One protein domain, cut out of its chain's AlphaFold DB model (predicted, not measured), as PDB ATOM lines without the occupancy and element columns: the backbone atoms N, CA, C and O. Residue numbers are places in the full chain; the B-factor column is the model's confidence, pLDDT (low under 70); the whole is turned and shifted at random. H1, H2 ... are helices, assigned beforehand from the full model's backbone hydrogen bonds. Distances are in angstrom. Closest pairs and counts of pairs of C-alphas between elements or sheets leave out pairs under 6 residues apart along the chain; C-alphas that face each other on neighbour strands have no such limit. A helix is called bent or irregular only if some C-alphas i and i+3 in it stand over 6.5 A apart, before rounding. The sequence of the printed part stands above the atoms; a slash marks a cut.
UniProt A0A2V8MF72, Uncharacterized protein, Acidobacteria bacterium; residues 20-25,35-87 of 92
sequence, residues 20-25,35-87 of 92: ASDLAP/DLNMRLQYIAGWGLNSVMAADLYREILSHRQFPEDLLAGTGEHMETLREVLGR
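Overview. This is residues 20 to 25 and 35 to 87 of the 92 residues of an uncharacterized protein of Acidobacteria bacterium (UniProt A0A2V8MF72). Four short helices are strung out in an open, elongated chain with few contacts, with H3 in the middle of its length. H2 is at one end, with residues 35 to 58 standing free, and at the other end the link of residues 64 to 75 swings out before H4 folds back toward H3; the small H1 sits near the last residue of H3. The printed part has 59 residues, with the named helices H1, H2, H3 and H4 in that order along the chain, and no named strand. Its class is all helix, with 39 of the 59 residues in the helices. The whole is extended, with a radius of gyration of the C-alphas of 16.7 A and spans of 48 by 26 by 18 A.

Along the chain. Three helices have 11 residues each. H3, residues 53 to 63, measures 15.9 A from C-alpha 53 at (140.016, 134.748, 113.829) to C-alpha 63 at (154.627, 139.648, 117.939). H2, residues 39 to 49, measures 17.5 A and is irregular, with C-alphas 46 and 49 being 7.6 A apart. H4, residues 76 to 86, measures 15.0 A and ends with C-alpha 86 at (159.477, 131.856, 123.983). H1, residues 20 to 25, measures 9.6 A and is irregular too, with C-alphas 22 and 25 being 7.3 A apart; its C-alpha 20 is at (150.674, 146.917, 123.965).

Arrangement. H3 and H1 only just touch, with 3 pairs of C-alphas within 8 A. Their closest C-alphas are those of His 63 and Asp 22, 5.6 A apart. Their lines are about perpendicular, at 76 degrees, and their centres are 12.8 A apart. H2 touches no helix: it is apart from H3, from H1 and from H4. H4 touches no helix either, and is apart from H3 and from H1. Each O i to N i+4 pair is within hydrogen-bond range in H3 and H4, against 6 of 7 pairs in H2 and 1 of 2 in H1.

Size, cuts and confidence. The two C-alphas farthest apart are those of Asn 37 and Gly 75, 49.3 A. The link from H2 to H3 is tight, with 3 residues, and the link from H3 to H4 is long, with 12. The link from H1 to H2 is across the cut: residues 26 to 34 are not printed, and C-alphas 25 and 35 are 21.6 A apart. Residues 74 to 80, of which 76 to 80 belong to H4, also stand free. The mean pLDDT of the printed part is 88.9, and no printed residue is under 70.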
ATOM      1  N   ALA A  20     150.999 145.864 124.928       93.06
ATOM      2  CA  ALA A  20     150.674 146.917 123.965       93.06
ATOM      3  C   ALA A  20     151.870 147.327 123.086       93.06
ATOM      4  O   ALA A  20     151.697 147.553 121.893       93.06
ATOM      5  N   SER A  21     153.084 147.381 123.647       93.56
ATOM      6  CA  SER A  21     154.293 147.691 122.875       93.56
ATOM      7  C   SER A  21     154.639 146.617 121.845       93.56
ATOM      8  O   SER A  21     155.139 146.952 120.777       93.56
ATOM      9  N   ASP A  22     154.354 145.348 122.141       93.25
ATOM     10  CA  ASP A  22     154.633 144.230 121.235       93.25
ATOM     11  C   ASP A  22     153.693 144.276 120.027       93.25
ATOM     12  O   ASP A  22     154.107 144.017 118.901       93.25
ATOM     13  N   LEU A  23     152.432 144.655 120.262       93.50
ATOM     14  CA  LEU A  23     151.378 144.729 119.247       93.50
ATOM     15  C   LEU A  23     151.329 146.069 118.505       93.50
ATOM     16  O   LEU A  23     150.581 146.201 117.538       93.50
ATOM     17  N   ALA A  24     152.127 147.060 118.916       94.50
ATOM     18  CA  ALA A  24     152.184 148.365 118.262       94.50
ATOM     19  C   ALA A  24     152.396 148.284 116.732       94.50
ATOM     20  O   ALA A  24     151.703 149.017 116.022       94.50
ATOM     21  N   PRO A  25     153.241 147.377 116.186       93.50
ATOM     22  CA  PRO A  25     153.404 147.231 114.740       93.50
ATOM     23  C   PRO A  25     152.103 146.903 113.997       93.50
ATOM     24  O   PRO A  25     151.881 147.461 112.923       93.50
ATOM     25  N   ASP A  35     134.761 155.549 118.286       78.50
ATOM     26  CA  ASP A  35     133.592 154.793 118.785       78.50
ATOM     27  C   ASP A  35     132.190 155.400 118.553       78.50
ATOM     28  O   ASP A  35     131.210 154.675 118.427       78.50
ATOM     29  N   LEU A  36     132.085 156.715 118.344       82.75
ATOM     30  CA  LEU A  36     130.844 157.440 118.046       82.75
ATOM     31  C   LEU A  36     130.146 156.996 116.752       82.75
ATOM     32  O   LEU A  36     128.963 157.259 116.571       82.75
ATOM     33  N   ASN A  37     130.870 156.345 115.839       86.06
ATOM     34  CA  ASN A  37     130.322 155.814 114.592       86.06
ATOM     35  C   ASN A  37     130.171 154.285 114.601       86.06
ATOM     36  O   ASN A  37     129.887 153.713 113.551       86.06
ATOM     37  N   MET A  38     130.411 153.623 115.745       88.56
ATOM     38  CA  MET A  38     130.335 152.164 115.908       88.56
ATOM     39  C   MET A  38     131.108 151.377 114.829       88.56
ATOM     40  O   MET A  38     130.776 150.228 114.537       88.56
ATOM     41  N   ARG A  39     132.152 151.969 114.222       88.31
ATOM     42  CA  ARG A  39     132.834 151.403 113.045       88.31
ATOM     43  C   ARG A  39     133.327 149.981 113.288       88.31
ATOM     44  O   ARG A  39     133.113 149.112 112.450       88.31
ATOM     45  N   LEU A  40     133.983 149.739 114.424       88.25
ATOM     46  CA  LEU A  40     134.500 148.408 114.746       88.25
ATOM     47  C   LEU A  40     133.380 147.391 114.974       88.25
ATOM     48  O   LEU A  40     133.507 146.258 114.527       88.25
ATOM     49  N   GLN A  41     132.274 147.790 115.601       88.44
ATOM     50  CA  GLN A  41     131.126 146.907 115.833       88.44
ATOM     51  C   GLN A  41     130.430 146.548 114.515       88.44
ATOM     52  O   GLN A  41     130.070 145.395 114.298       88.44
ATOM     53  N   TYR A  42     130.310 147.513 113.599       86.75
ATOM     54  CA  TYR A  42     129.802 147.278 112.251       86.75
ATOM     55  C   TYR A  42     130.684 146.298 111.464       86.75
ATOM     56  O   TYR A  42     130.180 145.313 110.926       86.75
ATOM     57  N   ILE A  43     132.005 146.519 111.451       85.69
ATOM     58  CA  ILE A  43     132.969 145.617 110.798       85.69
ATOM     59  C   ILE A  43     132.927 144.224 111.438       85.69
ATOM     60  O   ILE A  43     132.939 143.225 110.723       85.69
ATOM     61  N   ALA A  44     132.825 144.142 112.767       84.56
ATOM     62  CA  ALA A  44     132.685 142.874 113.477       84.56
ATOM     63  C   ALA A  44     131.397 142.135 113.078       84.56
ATOM     64  O   ALA A  44     131.434 140.929 112.855       84.56
ATOM     65  N   GLY A  45     130.280 142.853 112.912       85.69
ATOM     66  CA  GLY A  45     129.018 142.290 112.425       85.69
ATOM     67  C   GLY A  45     129.098 141.778 110.984       85.69
ATOM     68  O   GLY A  45     128.564 140.716 110.674       85.69
ATOM     69  N   TRP A  46     129.819 142.475 110.104       82.31
ATOM     70  CA  TRP A  46     130.131 141.980 108.756       82.31
ATOM     71  C   TRP A  46     131.058 140.760 108.764       82.31
ATOM     72  O   TRP A  46     130.929 139.876 107.920       82.31
ATOM     73  N   GLY A  47     131.958 140.682 109.742       77.56
ATOM     74  CA  GLY A  47     132.868 139.560 109.952       77.56
ATOM     75  C   GLY A  47     132.237 138.321 110.591       77.56
ATOM     76  O   GLY A  47     132.967 137.370 110.850       77.56
ATOM     77  N   LEU A  48     130.920 138.286 110.835       74.75
ATOM     78  CA  LEU A  48     130.253 137.210 111.587       74.75
ATOM     79  C   LEU A  48     130.426 135.807 110.966       74.75
ATOM     80  O   LEU A  48     130.379 134.814 111.684       74.75
ATOM     81  N   ASN A  49     130.679 135.721 109.655       72.06
ATOM     82  CA  ASN A  49     130.974 134.465 108.947       72.06
ATOM     83  C   ASN A  49     132.461 134.306 108.572       72.06
ATOM     84  O   ASN A  49     132.810 133.459 107.751       72.06
ATOM     85  N   SER A  50     133.343 135.143 109.118       78.19
ATOM     86  CA  SER A  50     134.768 135.111 108.809       78.19
ATOM     87  C   SER A  50     135.489 134.007 109.581       78.19
ATOM     88  O   SER A  50     135.322 133.857 110.789       78.19
ATOM     89  N   VAL A  51     136.368 133.277 108.893       76.00
ATOM     90  CA  VAL A  51     137.290 132.295 109.497       76.00
ATOM     91  C   VAL A  51     138.638 132.913 109.903       76.00
ATOM     92  O   VAL A  51     139.522 132.211 110.385       76.00
ATOM     93  N   MET A  52     138.795 134.237 109.762       84.69
ATOM     94  CA  MET A  52     140.064 134.951 109.979       84.69
ATOM     95  C   MET A  52     140.531 134.993 111.438       84.69
ATOM     96  O   MET A  52     141.682 135.336 111.694       84.69
ATOM     97  N   ALA A  53     139.675 134.657 112.408       83.75
ATOM     98  CA  ALA A  53     140.016 134.748 113.829       83.75
ATOM     99  C   ALA A  53     141.267 133.928 114.190       83.75
ATOM    100  O   ALA A  53     142.112 134.388 114.956       83.75
ATOM    101  N   ALA A  54     141.416 132.737 113.603       86.56
ATOM    102  CA  ALA A  54     142.584 131.892 113.828       86.56
ATOM    103  C   ALA A  54     143.869 132.507 113.256       86.56
ATOM    104  O   ALA A  54     144.940 132.341 113.835       86.56
ATOM    105  N   ASP A  55     143.771 133.202 112.126       89.31
ATOM    106  CA  ASP A  55     144.912 133.820 111.449       89.31
ATOM    107  C   ASP A  55     145.360 135.070 112.202       89.31
ATOM    108  O   ASP A  55     146.537 135.195 112.534       89.31
ATOM    109  N   LEU A  56     144.400 135.912 112.594       89.25
ATOM    110  CA  LEU A  56     144.644 137.087 113.427       89.25
ATOM    111  C   LEU A  56     145.267 136.696 114.772       89.25
ATOM    112  O   LEU A  56     146.208 137.333 115.232       89.25
ATOM    113  N   TYR A  57     144.785 135.619 115.398       89.69
ATOM    114  CA  TYR A  57     145.369 135.132 116.644       89.69
ATOM    115  C   TYR A  57     146.821 134.663 116.462       89.69
ATOM    116  O   TYR A  57     147.669 134.947 117.307       89.69
ATOM    117  N   ARG A  58     147.148 133.994 115.345       90.62
ATOM    118  CA  ARG A  58     148.542 133.629 115.031       90.62
ATOM    119  C   ARG A  58     149.417 134.855 114.788       90.62
ATOM    120  O   ARG A  58     150.567 134.850 115.215       90.62
ATOM    121  N   GLU A  59     148.884 135.887 114.140       92.06
ATOM    122  CA  GLU A  59     149.587 137.154 113.932       92.06
ATOM    123  C   GLU A  59     149.896 137.844 115.266       92.06
ATOM    124  O   GLU A  59     151.059 138.153 115.524       92.06
ATOM    125  N   ILE A  60     148.911 137.961 116.166       92.31
ATOM    126  CA  ILE A  60     149.101 138.479 117.534       92.31
ATOM    127  C   ILE A  60     150.239 137.727 118.236       92.31
ATOM    128  O   ILE A  60     151.177 138.339 118.746       92.31
ATOM    129  N   LEU A  61     150.204 136.391 118.211       92.75
ATOM    130  CA  LEU A  61     151.235 135.566 118.846       92.75
ATOM    131  C   LEU A  61     152.611 135.669 118.174       92.75
ATOM    132  O   LEU A  61     153.616 135.371 118.820       92.75
ATOM    133  N   SER A  62     152.687 136.085 116.908       92.50
ATOM    134  CA  SER A  62     153.961 136.280 116.207       92.50
ATOM    135  C   SER A  62     154.743 137.495 116.722       92.50
ATOM    136  O   SER A  62     155.970 137.517 116.625       92.50
ATOM    137  N   HIS A  63     154.042 138.465 117.315       92.94
ATOM    138  CA  HIS A  63     154.627 139.648 117.939       92.94
ATOM    139  C   HIS A  63     155.018 139.436 119.406       92.94
ATOM    140  O   HIS A  63     155.782 140.233 119.950       92.94
ATOM    141  N   ARG A  64     154.512 138.373 120.045       93.00
ATOM    142  CA  ARG A  64     154.714 138.100 121.470       93.00
ATOM    143  C   ARG A  64     156.195 138.040 121.832       93.00
ATOM    144  O   ARG A  64     156.958 137.264 121.254       93.00
ATOM    145  N   GLN A  65     156.559 138.771 122.879       91.88
ATOM    146  CA  GLN A  65     157.847 138.641 123.550       91.88
ATOM    147  C   GLN A  65     157.642 138.162 124.985       91.88
ATOM    148  O   GLN A  65     156.565 138.324 125.563       91.88
ATOM    149  N   PHE A  66     158.671 137.540 125.562       92.56
ATOM    150  CA  PHE A  66     158.625 137.186 126.973       92.56
ATOM    151  C   PHE A  66     158.628 138.480 127.820       92.56
ATOM    152  O   PHE A  66     159.531 139.303 127.651       92.56
ATOM    153  N   PRO A  67     157.642 138.700 128.709       92.62
ATOM    154  CA  PRO A  67     157.481 139.983 129.383       92.62
ATOM    155  C   PRO A  67     158.295 140.043 130.684       92.62
ATOM    156  O   PRO A  67     157.746 139.928 131.781       92.62
ATOM    157  N   GLU A  68     159.611 140.237 130.557       91.50
ATOM    158  CA  GLU A  68     160.551 140.326 131.694       91.50
ATOM    159  C   GLU A  68     160.147 141.394 132.736       91.50
ATOM    160  O   GLU A  68     160.495 141.286 133.908       91.50
ATOM    161  N   ASP A  69     159.395 142.420 132.324       91.81
ATOM    162  CA  ASP A  69     158.906 143.515 133.166       91.81
ATOM    163  C   ASP A  69     157.536 143.264 133.822       91.81
ATOM    164  O   ASP A  69     157.168 143.990 134.744       91.81
ATOM    165  N   LEU A  70     156.775 142.256 133.374       91.38
ATOM    166  CA  LEU A  70     155.443 141.937 133.920       91.38
ATOM    167  C   LEU A  70     155.416 140.627 134.711       91.38
ATOM    168  O   LEU A  70     154.632 140.504 135.653       91.38
ATOM    169  N   LEU A  71     156.234 139.643 134.331       91.25
ATOM    170  CA  LEU A  71     156.288 138.341 134.991       91.25
ATOM    171  C   LEU A  71     157.579 138.216 135.796       91.25
ATOM    172  O   LEU A  71     158.660 138.042 135.241       91.25
ATOM    173  N   ALA A  72     157.442 138.263 137.122       89.88
ATOM    174  CA  ALA A  72     158.537 138.069 138.062       89.88
ATOM    175  C   ALA A  72     158.412 136.718 138.777       89.88
ATOM    176  O   ALA A  72     157.326 136.308 139.187       89.88
ATOM    177  N   GLY A  73     159.540 136.037 138.959       89.25
ATOM    178  CA  GLY A  73     159.595 134.743 139.627       89.25
ATOM    179  C   GLY A  73     160.936 134.049 139.421       89.25
ATOM    180  O   GLY A  73     161.799 134.521 138.681       89.25
ATOM    181  N   THR A  74     161.114 132.910 140.084       89.12
ATOM    182  CA  THR A  74     162.326 132.085 140.001       89.12
ATOM    183  C   THR A  74     161.963 130.602 140.029       89.12
ATOM    184  O   THR A  74     160.898 130.235 140.523       89.12
ATOM    185  N   GLY A  75     162.866 129.743 139.560       93.81
ATOM    186  CA  GLY A  75     162.705 128.288 139.623       93.81
ATOM    187  C   GLY A  75     161.919 127.698 138.450       93.81
ATOM    188  O   GLY A  75     161.747 128.332 137.411       93.81
ATOM    189  N   GLU A  76     161.453 126.463 138.631       93.88
ATOM    190  CA  GLU A  76     160.895 125.613 137.568       93.88
ATOM    191  C   GLU A  76     159.701 126.244 136.837       93.88
ATOM    192  O   GLU A  76     159.631 126.210 135.610       93.88
ATOM    193  N   HIS A  77     158.782 126.881 137.569       92.56
ATOM    194  CA  HIS A  77     157.627 127.546 136.959       92.56
ATOM    195  C   HIS A  77     158.036 128.695 136.033       92.56
ATOM    196  O   HIS A  77     157.432 128.882 134.979       92.56
ATOM    197  N   MET A  78     159.077 129.440 136.405       94.44
ATOM    198  CA  MET A  78     159.586 130.541 135.596       94.44
ATOM    199  C   MET A  78     160.292 130.018 134.342       94.44
ATOM    200  O   MET A  78     160.070 130.527 133.246       94.44
ATOM    201  N   GLU A  79     161.081 128.956 134.476       94.31
ATOM    202  CA  GLU A  79     161.720 128.316 133.321       94.31
ATOM    203  C   GLU A  79     160.676 127.773 132.335       94.31
ATOM    204  O   GLU A  79     160.744 128.033 131.136       94.31
ATOM    205  N   THR A  80     159.623 127.141 132.864       93.81
ATOM    206  CA  THR A  80     158.490 126.645 132.072       93.81
ATOM    207  C   THR A  80     157.813 127.775 131.292       93.81
ATOM    208  O   THR A  80     157.514 127.626 130.107       93.81
ATOM    209  N   LEU A  81     157.581 128.931 131.925       94.62
ATOM    210  CA  LEU A  81     156.976 130.086 131.257       94.62
ATOM    211  C   LEU A  81     157.875 130.655 130.158       94.62
ATOM    212  O   LEU A  81     157.367 130.973 129.082       94.62
ATOM    213  N   ARG A  82     159.192 130.756 130.388       93.81
ATOM    214  CA  ARG A  82     160.134 131.198 129.347       93.81
ATOM    215  C   ARG A  82     160.139 130.247 128.160       93.81
ATOM    216  O   ARG A  82     160.106 130.709 127.022       93.81
ATOM    217  N   GLU A  83     160.100 128.944 128.410       92.56
ATOM    218  CA  GLU A  83     160.036 127.948 127.346       92.56
ATOM    219  C   GLU A  83     158.728 128.062 126.544       92.56
ATOM    220  O   GLU A  83     158.753 128.204 125.320       92.56
ATOM    221  N   VAL A  84     157.573 128.036 127.215       92.19
ATOM    222  CA  VAL A  84     156.259 128.027 126.551       92.19
ATOM    223  C   VAL A  84     155.990 129.336 125.805       92.19
ATOM    224  O   VAL A  84     155.525 129.310 124.662       92.19
ATOM    225  N   LEU A  85     156.304 130.481 126.413       92.38
ATOM    226  CA  LEU A  85     156.069 131.792 125.806       92.38
ATOM    227  C   LEU A  85     157.142 132.154 124.766       92.38
ATOM    228  O   LEU A  85     156.834 132.850 123.795       92.38
ATOM    229  N   GLY A  86     158.369 131.648 124.918       87.06
ATOM    230  CA  GLY A  86     159.477 131.856 123.983       87.06
ATOM    231  C   GLY A  86     159.393 131.019 122.703       87.06
ATOM    232  O   GLY A  86     160.050 131.342 121.711       87.06
ATOM    233  N   ARG A  87     158.563 129.965 122.669       82.75
ATOM    234  CA  ARG A  87     158.301 129.206 121.438       82.75
ATOM    235  C   ARG A  87     157.697 130.123 120.378       82.75
ATOM    236  O   ARG A  87     156.558 130.577 120.492       82.75
TER     237      ARG A  87